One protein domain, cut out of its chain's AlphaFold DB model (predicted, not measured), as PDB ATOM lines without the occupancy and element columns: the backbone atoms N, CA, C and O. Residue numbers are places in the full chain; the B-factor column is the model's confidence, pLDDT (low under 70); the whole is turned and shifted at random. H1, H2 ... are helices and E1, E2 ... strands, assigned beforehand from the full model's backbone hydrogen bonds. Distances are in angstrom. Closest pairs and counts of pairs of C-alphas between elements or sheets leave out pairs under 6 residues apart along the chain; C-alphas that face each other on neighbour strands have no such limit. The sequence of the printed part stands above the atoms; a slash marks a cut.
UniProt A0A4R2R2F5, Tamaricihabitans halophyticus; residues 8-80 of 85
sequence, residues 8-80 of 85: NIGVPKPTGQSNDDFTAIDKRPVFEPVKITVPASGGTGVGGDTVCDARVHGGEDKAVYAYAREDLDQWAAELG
ATOM      1  N   ASN A   8      51.653 -42.057 -34.161       98.06
ATOM      2  CA  ASN A   8      50.784 -43.211 -34.006       98.06
ATOM      3  C   ASN A   8      49.396 -42.882 -34.545       98.06
ATOM      4  O   ASN A   8      48.849 -41.831 -34.213       98.06
ATOM      5  N   ILE A   9      48.823 -43.790 -35.332       97.81
ATOM      6  CA  ILE A   9      47.465 -43.669 -35.881       97.81
ATOM      7  C   ILE A   9      46.613 -44.863 -35.454       97.81
ATOM      8  O   ILE A   9      47.130 -45.963 -35.247       97.81
ATOM      9  N   GLY A  10      45.312 -44.650 -35.303       96.44
ATOM     10  CA  GLY A  10      44.345 -45.670 -34.928       96.44
ATOM     11  C   GLY A  10      43.434 -46.036 -36.090       96.44
ATOM     12  O   GLY A  10      42.788 -45.174 -36.675       96.44
ATOM     13  N   VAL A  11      43.333 -47.334 -36.371       95.25
ATOM     14  CA  VAL A  11      42.304 -47.888 -37.259       95.25
ATOM     15  C   VAL A  11      41.167 -48.424 -36.382       95.25
ATOM     16  O   VAL A  11      41.462 -49.169 -35.442       95.25
ATOM     17  N   PRO A  12      39.893 -48.077 -36.651       95.31
ATOM     18  CA  PRO A  12      38.764 -48.526 -35.846       95.31
ATOM     19  C   PRO A  12      38.687 -50.047 -35.741       95.31
ATOM     20  O   PRO A  12      38.767 -50.765 -36.738       95.31
ATOM     21  N   LYS A  13      38.485 -50.533 -34.519       95.81
ATOM     22  CA  LYS A  13      38.224 -51.938 -34.200       95.81
ATOM     23  C   LYS A  13      36.937 -52.038 -33.378       95.81
ATOM     24  O   LYS A  13      36.719 -51.162 -32.539       95.81
ATOM     25  N   PRO A  14      36.111 -53.082 -33.577       96.38
ATOM     26  CA  PRO A  14      34.926 -53.300 -32.756       96.38
ATOM     27  C   PRO A  14      35.265 -53.380 -31.263       96.38
ATOM     28  O   PRO A  14      36.287 -53.957 -30.884       96.38
ATOM     29  N   THR A  15      34.403 -52.837 -30.411       94.00
ATOM     30  CA  THR A  15      34.513 -52.932 -28.954       94.00
ATOM     31  C   THR A  15      33.140 -52.852 -28.293       94.00
ATOM     32  O   THR A  15      32.264 -52.132 -28.752       94.00
ATOM     33  N   GLY A  16      32.972 -53.548 -27.168       92.62
ATOM     34  CA  GLY A  16      31.797 -53.397 -26.299       92.62
ATOM     35  C   GLY A  16      31.953 -52.307 -25.233       92.62
ATOM     36  O   GLY A  16      31.133 -52.226 -24.326       92.62
ATOM     37  N   GLN A  17      33.040 -51.529 -25.274       87.75
ATOM     38  CA  GLN A  17      33.411 -50.563 -24.229       87.75
ATOM     39  C   GLN A  17      33.199 -49.098 -24.645       87.75
ATOM     40  O   GLN A  17      33.572 -48.191 -23.905       87.75
ATOM     41  N   SER A  18      32.636 -48.850 -25.828       86.62
ATOM     42  CA  SER A  18      32.338 -47.506 -26.332       86.62
ATOM     43  C   SER A  18      30.895 -47.412 -26.804       86.62
ATOM     44  O   SER A  18      30.342 -48.401 -27.272       86.62
ATOM     45  N   ASN A  19      30.327 -46.207 -26.773       81.44
ATOM     46  CA  ASN A  19      28.967 -45.952 -27.256       81.44
ATOM     47  C   ASN A  19      28.806 -46.110 -28.778       81.44
ATOM     48  O   ASN A  19      27.687 -46.295 -29.238       81.44
ATOM     49  N   ASP A  20      29.902 -46.043 -29.541       81.12
ATOM     50  CA  ASP A  20      29.884 -46.088 -31.009       81.12
ATOM     51  C   ASP A  20      30.301 -47.459 -31.574       81.12
ATOM     52  O   ASP A  20      30.714 -47.534 -32.725       81.12
ATOM     53  N   ASP A  21      30.267 -48.530 -30.767       91.62
ATOM     54  CA  ASP A  21      30.664 -49.917 -31.108       91.62
ATOM     55  C   ASP A  21      32.105 -50.112 -31.632       91.62
ATOM     56  O   ASP A  21      32.557 -51.244 -31.821       91.62
ATOM     57  N   PHE A  22      32.864 -49.035 -31.842       94.38
ATOM     58  CA  PHE A  22      34.218 -49.041 -32.378       94.38
ATOM     59  C   PHE A  22      35.149 -48.125 -31.584       94.38
ATOM     60  O   PHE A  22      34.794 -47.024 -31.170       94.38
ATOM     61  N   THR A  23      36.410 -48.533 -31.473       94.75
ATOM     62  CA  THR A  23      37.487 -47.715 -30.911       94.75
ATOM     63  C   THR A  23      38.719 -47.724 -31.803       94.75
ATOM     64  O   THR A  23      39.067 -48.736 -32.406       94.75
ATOM     65  N   ALA A  24      39.404 -46.586 -31.848       95.06
ATOM     66  CA  ALA A  24      40.702 -46.402 -32.490       95.06
ATOM     67  C   ALA A  24      41.778 -46.002 -31.456       95.06
ATOM     68  O   ALA A  24      42.762 -45.336 -31.781       95.06
ATOM     69  N   ILE A  25      41.577 -46.352 -30.176       94.75
ATOM     70  CA  ILE A  25      42.492 -45.967 -29.091       94.75
ATOM     71  C   ILE A  25      43.832 -46.712 -29.143       94.75
ATOM     72  O   ILE A  25      44.854 -46.150 -28.759       94.75
ATOM     73  N   ASP A  26      43.840 -47.945 -29.665       95.19
ATOM     74  CA  ASP A  26      45.046 -48.751 -29.908       95.19
ATOM     75  C   ASP A  26      45.806 -48.208 -31.130       95.19
ATOM     76  O   ASP A  26      45.834 -48.828 -32.197       95.19
ATOM     77  N   LYS A  27      46.367 -47.001 -30.986       96.62
ATOM     78  CA  LYS A  27      47.161 -46.346 -32.025       96.62
ATOM     79  C   LYS A  27      48.516 -47.030 -32.165       96.62
ATOM     80  O   LYS A  27      49.158 -47.368 -31.173       96.62
ATOM     81  N   ARG A  28      48.964 -47.219 -33.404       97.00
ATOM     82  CA  ARG A  28      50.218 -47.908 -33.737       97.00
ATOM     83  C   ARG A  28      51.163 -46.993 -34.507       97.00
ATOM     84  O   ARG A  28      50.671 -46.164 -35.275       97.00
ATOM     85  N   PRO A  29      52.487 -47.159 -34.334       97.50
ATOM     86  CA  PRO A  29      53.467 -46.324 -35.007       97.50
ATOM     87  C   PRO A  29      53.402 -46.518 -36.516       97.50
ATOM     88  O   PRO A  29      53.267 -47.642 -37.008       97.50
ATOM     89  N   VAL A  30      53.551 -45.417 -37.244       97.81
ATOM     90  CA  VAL A  30      53.752 -45.411 -38.693       97.81
ATOM     91  C   VAL A  30      55.087 -44.774 -39.037       97.81
ATOM     92  O   VAL A  30      55.540 -43.839 -38.380       97.81
ATOM     93  N   PHE A  31      55.725 -45.316 -40.071       96.31
ATOM     94  CA  PHE A  31      57.067 -44.909 -40.498       96.31
ATOM     95  C   PHE A  31      57.055 -44.062 -41.773       96.31
ATOM     96  O   PHE A  31      58.046 -43.409 -42.086       96.31
ATOM     97  N   GLU A  32      55.923 -44.044 -42.477       96.38
ATOM     98  CA  GLU A  32      55.726 -43.211 -43.657       96.38
ATOM     99  C   GLU A  32      55.287 -41.791 -43.272       96.38
ATOM    100  O   GLU A  32      54.680 -41.595 -42.212       96.38
ATOM    101  N   PRO A  33      55.547 -40.783 -44.127       97.25
ATOM    102  CA  PRO A  33      55.072 -39.425 -43.896       97.25
ATOM    103  C   PRO A  33      53.552 -39.364 -43.688       97.25
ATOM    104  O   PRO A  33      52.773 -39.834 -44.517       97.25
ATOM    105  N   VAL A  34      53.129 -38.714 -42.602       97.25
ATOM    106  CA  VAL A  34      51.712 -38.534 -42.265       97.25
ATOM    107  C   VAL A  34      51.265 -37.123 -42.620       97.25
ATOM    108  O   VAL A  34      51.836 -36.133 -42.160       97.25
ATOM    109  N   LYS A  35      50.216 -37.021 -43.436       96.50
ATOM    110  CA  LYS A  35      49.595 -35.738 -43.773       96.50
ATOM    111  C   LYS A  35      48.822 -35.195 -42.570       96.50
ATOM    112  O   LYS A  35      48.016 -35.918 -41.991       96.50
ATOM    113  N   ILE A  36      49.022 -33.915 -42.259       94.12
ATOM    114  CA  ILE A  36      48.289 -33.181 -41.221       94.12
ATOM    115  C   ILE A  36      47.444 -32.087 -41.875       94.12
ATOM    116  O   ILE A  36      47.913 -31.367 -42.757       94.12
ATOM    117  N   THR A  37      46.190 -31.979 -41.451       93.12
ATOM    118  CA  THR A  37      45.212 -30.982 -41.906       93.12
ATOM    119  C   THR A  37      44.383 -30.483 -40.726       93.12
ATOM    120  O   THR A  37      44.324 -31.148 -39.693       93.12
ATOM    121  N   VAL A  38      43.729 -29.327 -40.871       91.19
ATOM    122  CA  VAL A  38      42.699 -28.906 -39.911       91.19
ATOM    123  C   VAL A  38      41.520 -29.882 -40.035       91.19
ATOM    124  O   VAL A  38      41.023 -30.058 -41.153       91.19
ATOM    125  N   PRO A  39      41.082 -30.546 -38.949       87.38
ATOM    126  CA  PRO A  39      39.992 -31.509 -39.024       87.38
ATOM    127  C   PRO A  39      38.688 -30.846 -39.479       87.38
ATOM    128  O   PRO A  39      38.211 -29.900 -38.856       87.38
ATOM    129  N   ALA A  40      38.078 -31.364 -40.545       75.19
ATOM    130  CA  ALA A  40      36.755 -30.925 -40.975       75.19
ATOM    131  C   ALA A  40      35.667 -31.638 -40.153       75.19
ATOM    132  O   ALA A  40      35.715 -32.856 -39.977       75.19
ATOM    133  N   SER A  41      34.674 -30.887 -39.669       71.75
ATOM    134  CA  SER A  41      33.435 -31.422 -39.074       71.75
ATOM    135  C   SER A  41      33.629 -32.464 -37.955       71.75
ATOM    136  O   SER A  41      32.835 -33.392 -37.832       71.75
ATOM    137  N   GLY A  42      34.682 -32.328 -37.138       71.12
ATOM    138  CA  GLY A  42      34.937 -33.203 -35.984       71.12
ATOM    139  C   GLY A  42      35.665 -34.520 -36.291       71.12
ATOM    140  O   GLY A  42      35.867 -35.322 -35.386       71.12
ATOM    141  N   GLY A  43      36.081 -34.758 -37.538       79.81
ATOM    142  CA  GLY A  43      36.893 -35.926 -37.890       79.81
ATOM    143  C   GLY A  43      38.335 -35.850 -37.371       79.81
ATOM    144  O   GLY A  43      38.680 -35.008 -36.543       79.81
ATOM    145  N   THR A  44      39.205 -36.716 -37.896       88.88
ATOM    146  CA  THR A  44      40.654 -36.581 -37.690       88.88
ATOM    147  C   THR A  44      41.267 -35.636 -38.727       88.88
ATOM    148  O   THR A  44      40.838 -35.588 -39.880       88.88
ATOM    149  N   GLY A  45      42.290 -34.890 -38.318       91.69
ATOM    150  CA  GLY A  45      43.168 -34.141 -39.219       91.69
ATOM    151  C   GLY A  45      44.406 -34.934 -39.647       91.69
ATOM    152  O   GLY A  45      45.200 -34.433 -40.446       91.69
ATOM    153  N   VAL A  46      44.586 -36.145 -39.111       95.12
ATOM    154  CA  VAL A  46      45.783 -36.981 -39.245       95.12
ATOM    155  C   VAL A  46      45.523 -38.092 -40.261       95.12
ATOM    156  O   VAL A  46      44.607 -38.899 -40.111       95.12
ATOM    157  N   GLY A  47      46.328 -38.142 -41.324       95.69
ATOM    158  CA  GLY A  47      46.164 -39.120 -42.398       95.69
ATOM    159  C   GLY A  47      46.220 -40.568 -41.896       95.69
ATOM    160  O   GLY A  47      47.210 -40.977 -41.298       95.69
ATOM    161  N   GLY A  48      45.165 -41.338 -42.172       94.62
ATOM    162  CA  GLY A  48      45.049 -42.749 -41.785       94.62
ATOM    163  C   GLY A  48      44.592 -42.996 -40.341       94.62
ATOM    164  O   GLY A  48      44.364 -44.147 -39.980       94.62
ATOM    165  N   ASP A  49      44.443 -41.950 -39.529       96.12
ATOM    166  CA  ASP A  49      43.899 -42.048 -38.173       96.12
ATOM    167  C   ASP A  49      42.362 -42.045 -38.175       96.12
ATOM    168  O   ASP A  49      41.715 -41.791 -39.195       96.12
ATOM    169  N   THR A  50      41.739 -42.324 -37.032       94.06
ATOM    170  CA  THR A  50      40.294 -42.168 -36.860       94.06
ATOM    171  C   THR A  50      39.941 -41.685 -35.458       94.06
ATOM    172  O   THR A  50      40.414 -42.208 -34.450       94.06
ATOM    173  N   VAL A  51      39.032 -40.713 -35.405       93.00
ATOM    174  CA  VAL A  51      38.297 -40.320 -34.201       93.00
ATOM    175  C   VAL A  51      36.901 -40.933 -34.315       93.00
ATOM    176  O   VAL A  51      36.130 -40.506 -35.168       93.00
ATOM    177  N   CYS A  52      36.597 -41.959 -33.509       92.00
ATOM    178  CA  CYS A  52      35.321 -42.684 -33.618       92.00
ATOM    179  C   CYS A  52      34.114 -41.817 -33.209       92.00
ATOM    180  O   CYS A  52      33.182 -41.706 -33.998       92.00
ATOM    181  N   ASP A  53      34.167 -41.140 -32.048       90.38
ATOM    182  CA  ASP A  53      33.120 -40.189 -31.626       90.38
ATOM    183  C   ASP A  53      33.553 -38.738 -31.874       90.38
ATOM    184  O   ASP A  53      34.115 -38.058 -31.006       90.38
ATOM    185  N   ALA A  54      33.280 -38.241 -33.077       89.44
ATOM    186  CA  ALA A  54      33.585 -36.867 -33.474       89.44
ATOM    187  C   ALA A  54      32.871 -35.798 -32.621       89.44
ATOM    188  O   ALA A  54      33.349 -34.666 -32.538       89.44
ATOM    189  N   ARG A  55      31.748 -36.126 -31.961       88.44
ATOM    190  CA  ARG A  55      30.960 -35.150 -31.181       88.44
ATOM    191  C   ARG A  55      31.677 -34.738 -29.901       88.44
ATOM    192  O   ARG A  55      31.539 -33.602 -29.456       88.44
ATOM    193  N   VAL A  56      32.418 -35.673 -29.302       87.69
ATOM    194  CA  VAL A  56      33.106 -35.481 -28.015       87.69
ATOM    195  C   VAL A  56      34.615 -35.350 -28.207       87.69
ATOM    196  O   VAL A  56      35.254 -34.507 -27.566       87.69
ATOM    197  N   HIS A  57      35.192 -36.163 -29.090       88.81
ATOM    198  CA  HIS A  57      36.641 -36.284 -29.257       88.81
ATOM    199  C   HIS A  57      37.182 -35.541 -30.480       88.81
ATOM    200  O   HIS A  57      38.391 -35.368 -30.589       88.81
ATOM    201  N   GLY A  58      36.303 -35.072 -31.366       89.38
ATOM    202  CA  GLY A  58      36.665 -34.343 -32.574       89.38
ATOM    203  C   GLY A  58      36.933 -32.853 -32.375       89.38
ATOM    204  O   GLY A  58      36.690 -32.286 -31.307       89.38
ATOM    205  N   GLY A  59      37.375 -32.212 -33.457       88.94
ATOM    206  CA  GLY A  59      37.528 -30.759 -33.568       88.94
ATOM    207  C   GLY A  59      38.983 -30.304 -33.668       88.94
ATOM    208  O   GLY A  59      39.906 -31.060 -33.370       88.94
ATOM    209  N   GLU A  60      39.183 -29.060 -34.102       90.88
ATOM    210  CA  GLU A  60      40.518 -28.486 -34.321       90.88
ATOM    211  C   GLU A  60      41.364 -28.433 -33.044       90.88
ATOM    212  O   GLU A  60      42.536 -28.806 -33.070       90.88
ATOM    213  N   ASP A  61      40.739 -28.129 -31.905       90.19
ATOM    214  CA  ASP A  61      41.402 -28.094 -30.595       90.19
ATOM    215  C   ASP A  61      41.856 -29.478 -30.098       90.19
ATOM    216  O   ASP A  61      42.632 -29.582 -29.149       90.19
ATOM    217  N   LYS A  62      41.367 -30.556 -30.724       91.25
ATOM    218  CA  LYS A  62      41.685 -31.955 -30.395       91.25
ATOM    219  C   LYS A  62      42.284 -32.705 -31.590       91.25
ATOM    220  O   LYS A  62      42.268 -33.932 -31.622       91.25
ATOM    221  N   ALA A  63      42.839 -31.975 -32.563       90.75
ATOM    222  CA  ALA A  63      43.346 -32.541 -33.813       90.75
ATOM    223  C   ALA A  63      44.499 -33.540 -33.619       90.75
ATOM    224  O   ALA A  63      44.622 -34.493 -34.388       90.75
ATOM    225  N   VAL A  64      45.349 -33.317 -32.612       93.19
ATOM    226  CA  VAL A  64      46.475 -34.187 -32.260       93.19
ATOM    227  C   VAL A  64      46.601 -34.305 -30.747       93.19
ATOM    228  O   VAL A  64      46.418 -33.333 -30.018       93.19
ATOM    229  N   TYR A  65      46.960 -35.499 -30.278       93.75
ATOM    230  CA  TYR A  65      47.301 -35.747 -28.882       93.75
ATOM    231  C   TYR A  65      48.796 -36.039 -28.774       93.75
ATOM    232  O   TYR A  65      49.303 -36.935 -29.450       93.75
ATOM    233  N   ALA A  66      49.500 -35.274 -27.941       95.69
ATOM    234  CA  ALA A  66      50.924 -35.448 -27.688       95.69
ATOM    235  C   ALA A  66      51.139 -36.005 -26.279       95.69
ATOM    236  O   ALA A  66      50.500 -35.559 -25.328       95.69
ATOM    237  N   TYR A  67      52.063 -36.954 -26.160       96.88
ATOM    238  CA  TYR A  67      52.447 -37.555 -24.890       96.88
ATOM    239  C   TYR A  67      53.973 -37.620 -24.801       96.88
ATOM    240  O   TYR A  67      54.634 -37.956 -25.789       96.88
ATOM    241  N   ALA A  68      54.534 -37.249 -23.651       97.06
ATOM    242  CA  ALA A  68      55.978 -37.175 -23.468       97.06
ATOM    243  C   ALA A  68      56.592 -38.581 -23.378       97.06
ATOM    244  O   ALA A  68      55.995 -39.511 -22.834       97.06
ATOM    245  N   ARG A  69      57.807 -38.749 -23.913       96.69
ATOM    246  CA  ARG A  69      58.531 -40.026 -23.803       96.69
ATOM    247  C   ARG A  69      58.920 -40.286 -22.349       96.69
ATOM    248  O   ARG A  69      58.848 -41.416 -21.885       96.69
ATOM    249  N   GLU A  70      59.278 -39.222 -21.654       97.06
ATOM    250  CA  GLU A  70      59.701 -39.196 -20.265       97.06
ATOM    251  C   GLU A  70      58.605 -39.742 -19.334       97.06
ATOM    252  O   GLU A  70      58.896 -40.548 -18.452       97.06
ATOM    253  N   ASP A  71      57.336 -39.410 -19.594       98.06
ATOM    254  CA  ASP A  71      56.198 -39.922 -18.815       98.06
ATOM    255  C   ASP A  71      55.976 -41.426 -19.054       98.06
ATOM    256  O   ASP A  71      55.704 -42.185 -18.127       98.06
ATOM    257  N   LEU A  72      56.133 -41.898 -20.296       97.31
ATOM    258  CA  LEU A  72      56.052 -43.334 -20.597       97.31
ATOM    259  C   LEU A  72      57.209 -44.119 -19.963       97.31
ATOM    260  O   LEU A  72      57.037 -45.291 -19.631       97.31
ATOM    261  N   ASP A  73      58.382 -43.503 -19.802       98.06
ATOM    262  CA  ASP A  73      59.519 -44.114 -19.108       98.06
ATOM    263  C   ASP A  73      59.236 -44.256 -17.607       98.06
ATOM    264  O   ASP A  73      59.552 -45.295 -17.022       98.06
ATOM    265  N   GLN A  74      58.563 -43.271 -17.001       98.44
ATOM    266  CA  GLN A  74      58.059 -43.390 -15.633       98.44
ATOM    267  C   GLN A  74      57.055 -44.547 -15.511       98.44
ATOM    268  O   GLN A  74      57.213 -45.401 -14.638       98.44
ATOM    269  N   TRP A  75      56.078 -44.644 -16.418       98.38
ATOM    270  CA  TRP A  75      55.125 -45.760 -16.401       98.38
ATOM    271  C   TRP A  75      55.798 -47.117 -16.581       98.38
ATOM    272  O   TRP A  75      55.432 -48.073 -15.904       98.38
ATOM    273  N   ALA A  76      56.796 -47.219 -17.460       98.44
ATOM    274  CA  ALA A  76      57.543 -48.458 -17.645       98.44
ATOM    275  C   ALA A  76      58.252 -48.908 -16.356       98.44
ATOM    276  O   ALA A  76      58.283 -50.103 -16.055       98.44
ATOM    277  N   ALA A  77      58.783 -47.958 -15.577       98.44
ATOM    278  CA  ALA A  77      59.378 -48.238 -14.274       98.44
ATOM    279  C   ALA A  77      58.335 -48.724 -13.254       98.44
ATOM    280  O   ALA A  77      58.586 -49.703 -12.554       98.44
ATOM    281  N   GLU A  78      57.165 -48.086 -13.195       98.56
ATOM    282  CA  GLU A  78      56.085 -48.471 -12.273       98.56
ATOM    283  C   GLU A  78      55.467 -49.835 -12.619       98.56
ATOM    284  O   GLU A  78      55.169 -50.635 -11.733       98.56
ATOM    285  N   LEU A  79      55.298 -50.125 -13.909       98.38
ATOM    286  CA  LEU A  79      54.658 -51.346 -14.402       98.38
ATOM    287  C   LEU A  79      55.606 -52.554 -14.454       98.38
ATOM    288  O   LEU A  79      55.146 -53.693 -14.546       98.38
ATOM    289  N   GLY A  80      56.921 -52.326 -14.411       98.44
ATOM    290  CA  GLY A  80      57.930 -53.384 -14.487       98.44
ATOM    291  C   GLY A  80      58.097 -53.995 -15.883       98.44
ATOM    292  O   GLY A  80      58.652 -55.086 -16.009       98.44
TER     293      GLY A  80
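AT A GLANCE: This is residues 8 to 80 of the 85 residues of a protein of Tamaricihabitans halophyticus (UniProt A0A4R2R2F5). The model has little regular structure: a body of loops, residues 8 to 65, from which an arm, residues 66 to 80, sticks out and ends in the longest helix, H2. In the body, residues 8 to 30 fold back on themselves, tied by two short antiparallel pairings. The printed part has 73 residues, with E1, H1 and H2 in chain order; these hold only 18 residues, mostly helix. It is only just loose, close to compact, with a radius of gyration of the C-alphas of 13.8 A and spans of 40 by 32 by 23 A.

IN THESE COORDINATES: H2, residues 69 to 79, is 15.2 A long, from C-alpha 69 at (58.531, -40.026, -23.803) to C-alpha 79 at (54.658, -51.346, -14.402). H1 is residues 54 to 57. Strand E1, residues 28 to 30, begins at (50.218, -47.908, -33.737).

HOW THE PARTS SIT: H2 is apart from H1 and E1, which are apart from each other. E1 pairs with no named strand; residues 8 to 9 pair with its residues 28 to 29, and residues 13 to 14 with 22 to 23. In H2 every O i to N i+4 pair is within hydrogen-bond range; H1 is too short for one.

THE WHOLE: The C-alphas farthest apart, of Ser 41 and Gly 80, are 41.1 A apart. Both links are long. The printed part has no cut, and no printed residue is under 70 in pLDDT.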